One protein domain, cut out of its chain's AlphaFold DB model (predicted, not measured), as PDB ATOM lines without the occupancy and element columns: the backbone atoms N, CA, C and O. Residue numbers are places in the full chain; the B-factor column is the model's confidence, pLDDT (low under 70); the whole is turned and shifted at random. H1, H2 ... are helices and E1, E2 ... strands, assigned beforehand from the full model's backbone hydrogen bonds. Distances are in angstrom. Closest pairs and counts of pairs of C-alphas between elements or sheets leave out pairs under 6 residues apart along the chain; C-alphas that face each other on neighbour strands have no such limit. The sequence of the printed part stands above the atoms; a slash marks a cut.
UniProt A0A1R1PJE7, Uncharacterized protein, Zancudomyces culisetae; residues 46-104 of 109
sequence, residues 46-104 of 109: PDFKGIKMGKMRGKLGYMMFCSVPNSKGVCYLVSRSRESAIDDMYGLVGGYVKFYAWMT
ATOM      1  N   PRO A  46     219.895 233.028 140.081       82.62
ATOM      2  CA  PRO A  46     221.231 233.441 139.677       82.62
ATOM      3  C   PRO A  46     221.489 233.084 138.207       82.62
ATOM      4  O   PRO A  46     220.813 232.221 137.640       82.62
ATOM      5  N   ASP A  47     222.480 233.735 137.611       86.12
ATOM      6  CA  ASP A  47     222.877 233.507 136.226       86.12
ATOM      7  C   ASP A  47     223.283 232.036 136.010       86.12
ATOM      8  O   ASP A  47     224.260 231.558 136.586       86.12
ATOM      9  N   PHE A  48     222.550 231.312 135.158       83.88
ATOM     10  CA  PHE A  48     222.880 229.930 134.788       83.88
ATOM     11  C   PHE A  48     222.793 229.692 133.275       83.88
ATOM     12  O   PHE A  48     222.164 230.456 132.539       83.88
ATOM     13  N   LYS A  49     223.450 228.623 132.799       86.25
ATOM     14  CA  LYS A  49     223.488 228.237 131.370       86.25
ATOM     15  C   LYS A  49     222.774 226.925 131.047       86.25
ATOM     16  O   LYS A  49     222.529 226.648 129.878       86.25
ATOM     17  N   GLY A  50     222.452 226.124 132.053       83.44
ATOM     18  CA  GLY A  50     221.744 224.867 131.868       83.44
ATOM     19  C   GLY A  50     221.153 224.365 133.173       83.44
ATOM     20  O   GLY A  50     221.576 224.772 134.257       83.44
ATOM     21  N   ILE A  51     220.156 223.493 133.058       80.12
ATOM     22  CA  ILE A  51     219.541 222.829 134.204       80.12
ATOM     23  C   ILE A  51     219.328 221.348 133.927       80.12
ATOM     24  O   ILE A  51     218.951 220.924 132.834       80.12
ATOM     25  N   LYS A  52     219.465 220.551 134.980       80.94
ATOM     26  CA  LYS A  52     219.064 219.150 134.981       80.94
ATOM     27  C   LYS A  52     217.952 218.965 135.993       80.94
ATOM     28  O   LYS A  52     218.128 219.263 137.168       80.94
ATOM     29  N   MET A  53     216.813 218.444 135.549       74.31
ATOM     30  CA  MET A  53     215.728 218.104 136.468       74.31
ATOM     31  C   MET A  53     215.700 216.600 136.709       74.31
ATOM     32  O   MET A  53     215.674 215.807 135.764       74.31
ATOM     33  N   GLY A  54     215.715 216.222 137.990       69.56
ATOM     34  CA  GLY A  54     215.616 214.836 138.444       69.56
ATOM     35  C   GLY A  54     214.266 214.192 138.105       69.56
ATOM     36  O   GLY A  54     213.342 214.861 137.654       69.56
ATOM     37  N   LYS A  55     214.159 212.871 138.299       61.25
ATOM     38  CA  LYS A  55     213.003 212.030 137.926       61.25
ATOM     39  C   LYS A  55     211.664 212.603 138.428       61.25
ATOM     40  O   LYS A  55     211.269 212.353 139.562       61.25
ATOM     41  N   MET A  56     210.937 213.306 137.560       60.66
ATOM     42  CA  MET A  56     209.576 213.773 137.839       60.66
ATOM     43  C   MET A  56     208.569 212.720 137.366       60.66
ATOM     44  O   MET A  56     208.508 212.382 136.183       60.66
ATOM     45  N   ARG A  57     207.807 212.151 138.308       53.03
ATOM     46  CA  ARG A  57     206.747 211.169 138.042       53.03
ATOM     47  C   ARG A  57     205.529 211.914 137.481       53.03
ATOM     48  O   ARG A  57     204.949 212.730 138.180       53.03
ATOM     49  N   GLY A  58     205.146 211.620 136.237       53.78
ATOM     50  CA  GLY A  58     203.975 212.220 135.586       53.78
ATOM     51  C   GLY A  58     204.327 213.379 134.651       53.78
ATOM     52  O   GLY A  58     204.530 214.507 135.076       53.78
ATOM     53  N   LYS A  59     204.415 213.058 133.356       56.50
ATOM     54  CA  LYS A  59     204.250 213.941 132.184       56.50
ATOM     55  C   LYS A  59     204.651 215.419 132.366       56.50
ATOM     56  O   LYS A  59     203.823 216.319 132.387       56.50
ATOM     57  N   LEU A  60     205.964 215.632 132.410       65.75
ATOM     58  CA  LEU A  60     206.723 216.437 131.444       65.75
ATOM     59  C   LEU A  60     206.002 217.679 130.885       65.75
ATOM     60  O   LEU A  60     205.744 217.775 129.687       65.75
ATOM     61  N   GLY A  61     205.701 218.628 131.769       75.75
ATOM     62  CA  GLY A  61     205.228 219.956 131.388       75.75
ATOM     63  C   GLY A  61     206.210 220.740 130.502       75.75
ATOM     64  O   GLY A  61     207.169 220.213 129.938       75.75
ATOM     65  N   TYR A  62     205.990 222.038 130.396       82.31
ATOM     66  CA  TYR A  62     206.902 222.959 129.734       82.31
ATOM     67  C   TYR A  62     207.779 223.643 130.771       82.31
ATOM     68  O   TYR A  62     207.330 223.963 131.866       82.31
ATOM     69  N   MET A  63     209.034 223.873 130.427       83.56
ATOM     70  CA  MET A  63     209.887 224.793 131.160       83.56
ATOM     71  C   MET A  63     210.012 226.075 130.360       83.56
ATOM     72  O   MET A  63     210.238 226.014 129.155       83.56
ATOM     73  N   MET A  64     209.876 227.213 131.022       86.25
ATOM     74  CA  MET A  64     210.184 228.517 130.448       86.25
ATOM     75  C   MET A  64     211.460 229.044 131.078       86.25
ATOM     76  O   MET A  64     211.610 228.952 132.294       86.25
ATOM     77  N   PHE A  65     212.334 229.615 130.259       87.94
ATOM     78  CA  PHE A  65     213.582 230.254 130.670       87.94
ATOM     79  C   PHE A  65     213.651 231.631 130.053       87.94
ATOM     80  O   PHE A  65     213.365 231.746 128.867       87.94
ATOM     81  N   CYS A  66     214.043 232.653 130.809       86.31
ATOM     82  CA  CYS A  66     214.200 233.999 130.270       86.31
ATOM     83  C   CYS A  66     215.547 234.616 130.653       86.31
ATOM     84  O   CYS A  66     216.080 234.362 131.737       86.31
ATOM     85  N   SER A  67     216.079 235.465 129.773       87.19
ATOM     86  CA  SER A  67     217.331 236.201 130.005       87.19
ATOM     87  C   SER A  67     217.197 237.367 130.990       87.19
ATOM     88  O   SER A  67     218.200 237.909 131.455       87.19
ATOM     89  N   VAL A  68     215.966 237.753 131.344       86.06
ATOM     90  CA  VAL A  68     215.673 238.835 132.292       86.06
ATOM     91  C   VAL A  68     214.768 238.312 133.420       86.06
ATOM     92  O   VAL A  68     213.892 237.480 133.161       86.06
ATOM     93  N   PRO A  69     214.944 238.790 134.668       81.31
ATOM     94  CA  PRO A  69     214.072 238.442 135.787       81.31
ATOM     95  C   PRO A  69     212.592 238.747 135.521       81.31
ATOM     96  O   PRO A  69     212.247 239.604 134.702       81.31
ATOM     97  N   ASN A  70     211.712 238.106 136.292       81.44
ATOM     98  CA  ASN A  70     210.263 238.339 136.285       81.44
ATOM     99  C   ASN A  70     209.571 238.039 134.941       81.44
ATOM    100  O   ASN A  70     208.658 238.760 134.543       81.44
ATOM    101  N   SER A  71     209.970 236.966 134.249       76.38
ATOM    102  CA  SER A  71     209.380 236.544 132.960       76.38
ATOM    103  C   SER A  71     209.480 237.590 131.839       76.38
ATOM    104  O   SER A  71     208.583 237.694 131.002       76.38
ATOM    105  N   LYS A  72     210.537 238.409 131.838       79.81
ATOM    106  CA  LYS A  72     210.746 239.463 130.834       79.81
ATOM    107  C   LYS A  72     211.846 239.083 129.842       79.81
ATOM    108  O   LYS A  72     212.631 238.170 130.076       79.81
ATOM    109  N   GLY A  73     211.940 239.852 128.759       82.12
ATOM    110  CA  GLY A  73     213.002 239.707 127.763       82.12
ATOM    111  C   GLY A  73     212.775 238.531 126.815       82.12
ATOM    112  O   GLY A  73     211.637 238.201 126.483       82.12
ATOM    113  N   VAL A  74     213.871 237.929 126.350       86.31
ATOM    114  CA  VAL A  74     213.822 236.757 125.469       86.31
ATOM    115  C   VAL A  74     213.563 235.531 126.328       86.31
ATOM    116  O   VAL A  74     214.375 235.196 127.192       86.31
ATOM    117  N   CYS A  75     212.428 234.878 126.083       85.75
ATOM    118  CA  CYS A  75     212.027 233.669 126.780       85.75
ATOM    119  C   CYS A  75     211.972 232.481 125.819       85.75
ATOM    120  O   CYS A  75     211.425 232.584 124.721       85.75
ATOM    121  N   TYR A  76     212.485 231.337 126.260       88.56
ATOM    122  CA  TYR A  76     212.471 230.089 125.514       88.56
ATOM    123  C   TYR A  76     211.667 229.029 126.265       88.56
ATOM    124  O   TYR A  76     211.838 228.844 127.473       88.56
ATOM    125  N   LEU A  77     210.774 228.343 125.548       86.12
ATOM    126  CA  LEU A  77     209.950 227.271 126.095       86.12
ATOM    127  C   LEU A  77     210.466 225.919 125.618       86.12
ATOM    128  O   LEU A  77     210.534 225.652 124.422       86.12
ATOM    129  N   VAL A  78     210.740 225.031 126.567       83.75
ATOM    130  CA  VAL A  78     211.197 223.668 126.298       83.75
ATOM    131  C   VAL A  78     210.156 222.680 126.789       83.75
ATOM    132  O   VAL A  78     209.790 222.670 127.965       83.75
ATOM    133  N   SER A  79     209.679 221.819 125.891       79.56
ATOM    134  CA  SER A  79     208.845 220.691 126.294       79.56
ATOM    135  C   SER A  79     209.710 219.651 126.991       79.56
ATOM    136  O   SER A  79     210.624 219.082 126.393       79.56
ATOM    137  N   ARG A  80     209.377 219.319 128.238       77.19
ATOM    138  CA  ARG A  80     210.084 218.268 128.975       77.19
ATOM    139  C   ARG A  80     209.844 216.879 128.415       77.19
ATOM    140  O   ARG A  80     210.529 215.956 128.831       77.19
ATOM    141  N   SER A  81     208.896 216.712 127.490       68.06
ATOM    142  CA  SER A  81     208.605 215.411 126.882       68.06
ATOM    143  C   SER A  81     209.812 214.793 126.174       68.06
ATOM    144  O   SER A  81     209.836 213.585 125.956       68.06
ATOM    145  N   ARG A  82     210.808 215.623 125.840       63.34
ATOM    146  CA  ARG A  82     211.935 215.269 124.979       63.34
ATOM    147  C   ARG A  82     213.272 215.201 125.707       63.34
ATOM    148  O   ARG A  82     214.135 214.441 125.294       63.34
ATOM    149  N   GLU A  83     213.446 215.960 126.788       67.38
ATOM    150  CA  GLU A  83     214.774 216.206 127.354       67.38
ATOM    151  C   GLU A  83     214.766 216.163 128.883       67.38
ATOM    152  O   GLU A  83     213.885 216.723 129.539       67.38
ATOM    153  N   SER A  84     215.763 215.479 129.458       71.94
ATOM    154  CA  SER A  84     215.941 215.337 130.912       71.94
ATOM    155  C   SER A  84     216.870 216.405 131.507       71.94
ATOM    156  O   SER A  84     216.664 216.838 132.649       71.94
ATOM    157  N   ALA A  85     217.790 216.915 130.696       79.25
ATOM    158  CA  ALA A  85     218.638 218.073 130.935       79.25
ATOM    159  C   ALA A  85     218.452 219.050 129.776       79.25
ATOM    160  O   ALA A  85     218.128 218.618 128.676       79.25
ATOM    161  N   ILE A  86     218.595 220.338 130.052       79.81
ATOM    162  CA  ILE A  86     218.560 221.374 129.032       79.81
ATOM    163  C   ILE A  86     219.840 222.168 129.209       79.81
ATOM    164  O   ILE A  86     219.998 222.883 130.204       79.81
ATOM    165  N   ASP A  87     220.738 221.990 128.254       81.06
ATOM    166  CA  ASP A  87     222.059 222.599 128.235       81.06
ATOM    167  C   ASP A  87     222.105 223.705 127.170       81.06
ATOM    168  O   ASP A  87     221.218 223.809 126.324       81.06
ATOM    169  N   ASP A  88     223.124 224.559 127.242       82.69
ATOM    170  CA  ASP A  88     223.370 225.654 126.293       82.69
ATOM    171  C   ASP A  88     222.201 226.640 126.091       82.69
ATOM    172  O   ASP A  88     221.931 227.155 125.003       82.69
ATOM    173  N   MET A  89     221.520 227.001 127.179       82.88
ATOM    174  CA  MET A  89     220.509 228.061 127.115       82.88
ATOM    175  C   MET A  89     221.096 229.417 126.736       82.88
ATOM    176  O   MET A  89     220.351 230.294 126.307       82.88
ATOM    177  N   TYR A  90     222.415 229.583 126.858       83.38
ATOM    178  CA  TYR A  90     223.090 230.825 126.516       83.38
ATOM    179  C   TYR A  90     222.836 231.236 125.063       83.38
ATOM    180  O   TYR A  90     222.477 232.388 124.813       83.38
ATOM    181  N   GLY A  91     222.934 230.293 124.119       83.81
ATOM    182  CA  GLY A  91     222.593 230.544 122.717       83.81
ATOM    183  C   GLY A  91     221.094 230.769 122.486       83.81
ATOM    184  O   GLY A  91     220.718 231.568 121.633       83.81
ATOM    185  N   LEU A  92     220.236 230.110 123.271       83.75
ATOM    186  CA  LEU A  92     218.779 230.145 123.096       83.75
ATOM    187  C   LEU A  92     218.134 231.443 123.596       83.75
ATOM    188  O   LEU A  92     217.245 231.980 122.940       83.75
ATOM    189  N   VAL A  93     218.564 231.947 124.757       83.62
ATOM    190  CA  VAL A  93     218.026 233.189 125.346       83.62
ATOM    191  C   VAL A  93     218.925 234.408 125.109       83.62
ATOM    192  O   VAL A  93     218.589 235.510 125.549       83.62
ATOM    193  N   GLY A  94     220.056 234.226 124.414       84.19
ATOM    194  CA  GLY A  94     221.015 235.289 124.094       84.19
ATOM    195  C   GLY A  94     221.812 235.786 125.302       84.19
ATOM    196  O   GLY A  94     222.164 236.962 125.366       84.19
ATOM    197  N   GLY A  95     222.052 234.926 126.295       87.75
ATOM    198  CA  GLY A  95     222.725 235.296 127.536       87.75
ATOM    199  C   GLY A  95     222.491 234.311 128.678       87.75
ATOM    200  O   GLY A  95     221.955 233.224 128.494       87.75
ATOM    201  N   TYR A  96     222.885 234.689 129.891       86.19
ATOM    202  CA  TYR A  96     222.563 233.892 131.074       86.19
ATOM    203  C   TYR A  96     221.065 233.928 131.371       86.19
ATOM    204  O   TYR A  96     220.412 234.963 131.227       86.19
ATOM    205  N   VAL A  97     220.533 232.795 131.819       87.38
ATOM    206  CA  VAL A  97     219.148 232.703 132.269       87.38
ATOM    207  C   VAL A  97     219.045 233.281 133.672       87.38
ATOM    208  O   VAL A  97     219.823 232.925 134.556       87.38
ATOM    209  N   LYS A  98     218.063 234.162 133.863       87.38
ATOM    210  CA  LYS A  98     217.797 234.865 135.131       87.38
ATOM    211  C   LYS A  98     216.423 234.553 135.709       87.38
ATOM    212  O   LYS A  98     216.064 235.017 136.792       87.38
ATOM    213  N   PHE A  99     215.626 233.801 134.962       86.69
ATOM    214  CA  PHE A  99     214.279 233.430 135.334       86.69
ATOM    215  C   PHE A  99     213.932 232.066 134.759       86.69
ATOM    216  O   PHE A  99     214.222 231.794 133.590       86.69
ATOM    217  N   TYR A 100     213.242 231.245 135.546       86.56
ATOM    218  CA  TYR A 100     212.630 230.025 135.049       86.56
ATOM    219  C   TYR A 100     211.255 229.767 135.669       86.56
ATOM    220  O   TYR A 100     210.944 230.186 136.786       86.56
ATOM    221  N   ALA A 101     210.421 229.034 134.938       84.75
ATOM    222  CA  ALA A 101     209.140 228.549 135.426       84.75
ATOM    223  C   ALA A 101     208.885 227.133 134.920       84.75
ATOM    224  O   ALA A 101     209.094 226.834 133.743       84.75
ATOM    225  N   TRP A 102     208.393 226.271 135.805       82.12
ATOM    226  CA  TRP A 102     207.931 224.943 135.427       82.12
ATOM    227  C   TRP A 102     206.417 224.960 135.279       82.12
ATOM    228  O   TRP A 102     205.702 225.122 136.257       82.12
ATOM    229  N   MET A 103     205.919 224.795 134.061       81.50
ATOM    230  CA  MET A 103     204.499 224.815 133.729       81.50
ATOM    231  C   MET A 103     204.010 223.395 133.470       81.50
ATOM    232  O   MET A 103     204.308 222.808 132.430       81.50
ATOM    233  N   THR A 104     203.240 222.823 134.385       75.38
ATOM    234  CA  THR A 104     202.591 221.524 134.167       75.38
ATOM    235  C   THR A 104     201.113 221.735 133.896       75.38
ATOM    236  O   THR A 104     200.478 222.468 134.660       75.38
TER     237      THR A 104
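This is residues 46 to 104 of the 109 residues of an uncharacterized protein of Zancudomyces culisetae (UniProt A0A1R1PJE7). A strongly twisted three-stranded sheet has the short helix H1 over one face, and the stretches before E2 and after E3 are tied together by a short antiparallel pairing of residues 51 to 52 with 85 to 86. The printed part has 59 residues with one named helix and four named strands, in the order E1, E2, E3, H1, E4; of the 30 residues in named elements strands hold 25, the class being mostly strand, and the antiparallel sheet's order is E3, E2, E4. It is compact, radius of gyration of the C-alphas 10.9 A, yet elongated, 30 by 19 by 17 A.

E1 is residues 46 to 48, from C-alpha 46 at (221.231, 233.441, 139.677). E2 is 62 to 68, 18.3 A; E3 is 72 to 79, 19.4 A; H1 is 89 to 93; E4 is 97 to 103, 16.7 A, ending at (204.499, 224.815, 133.729).

E1 pairs with no named strand. E2 and E3 form a hairpin, with N 65 and O 76 at 2.9 A; between E2 and E4, N 64 and O 101 are at 2.9 A. H1, its O i to N i+4 pair within hydrogen-bond range, is on the sheet over E2, height 7.6 A; their closest C-alphas, Ser 67 and Val 93, are 5.6 A apart. E3, H1 and E4 form a split strand-helix-strand unit, two strands running the same way with E2 between them, its crossover right-handed.

The printed part has no cut. The link E1 to E2 is long; pLDDT is under 70 at residues 54 to 60 and 81 to 83.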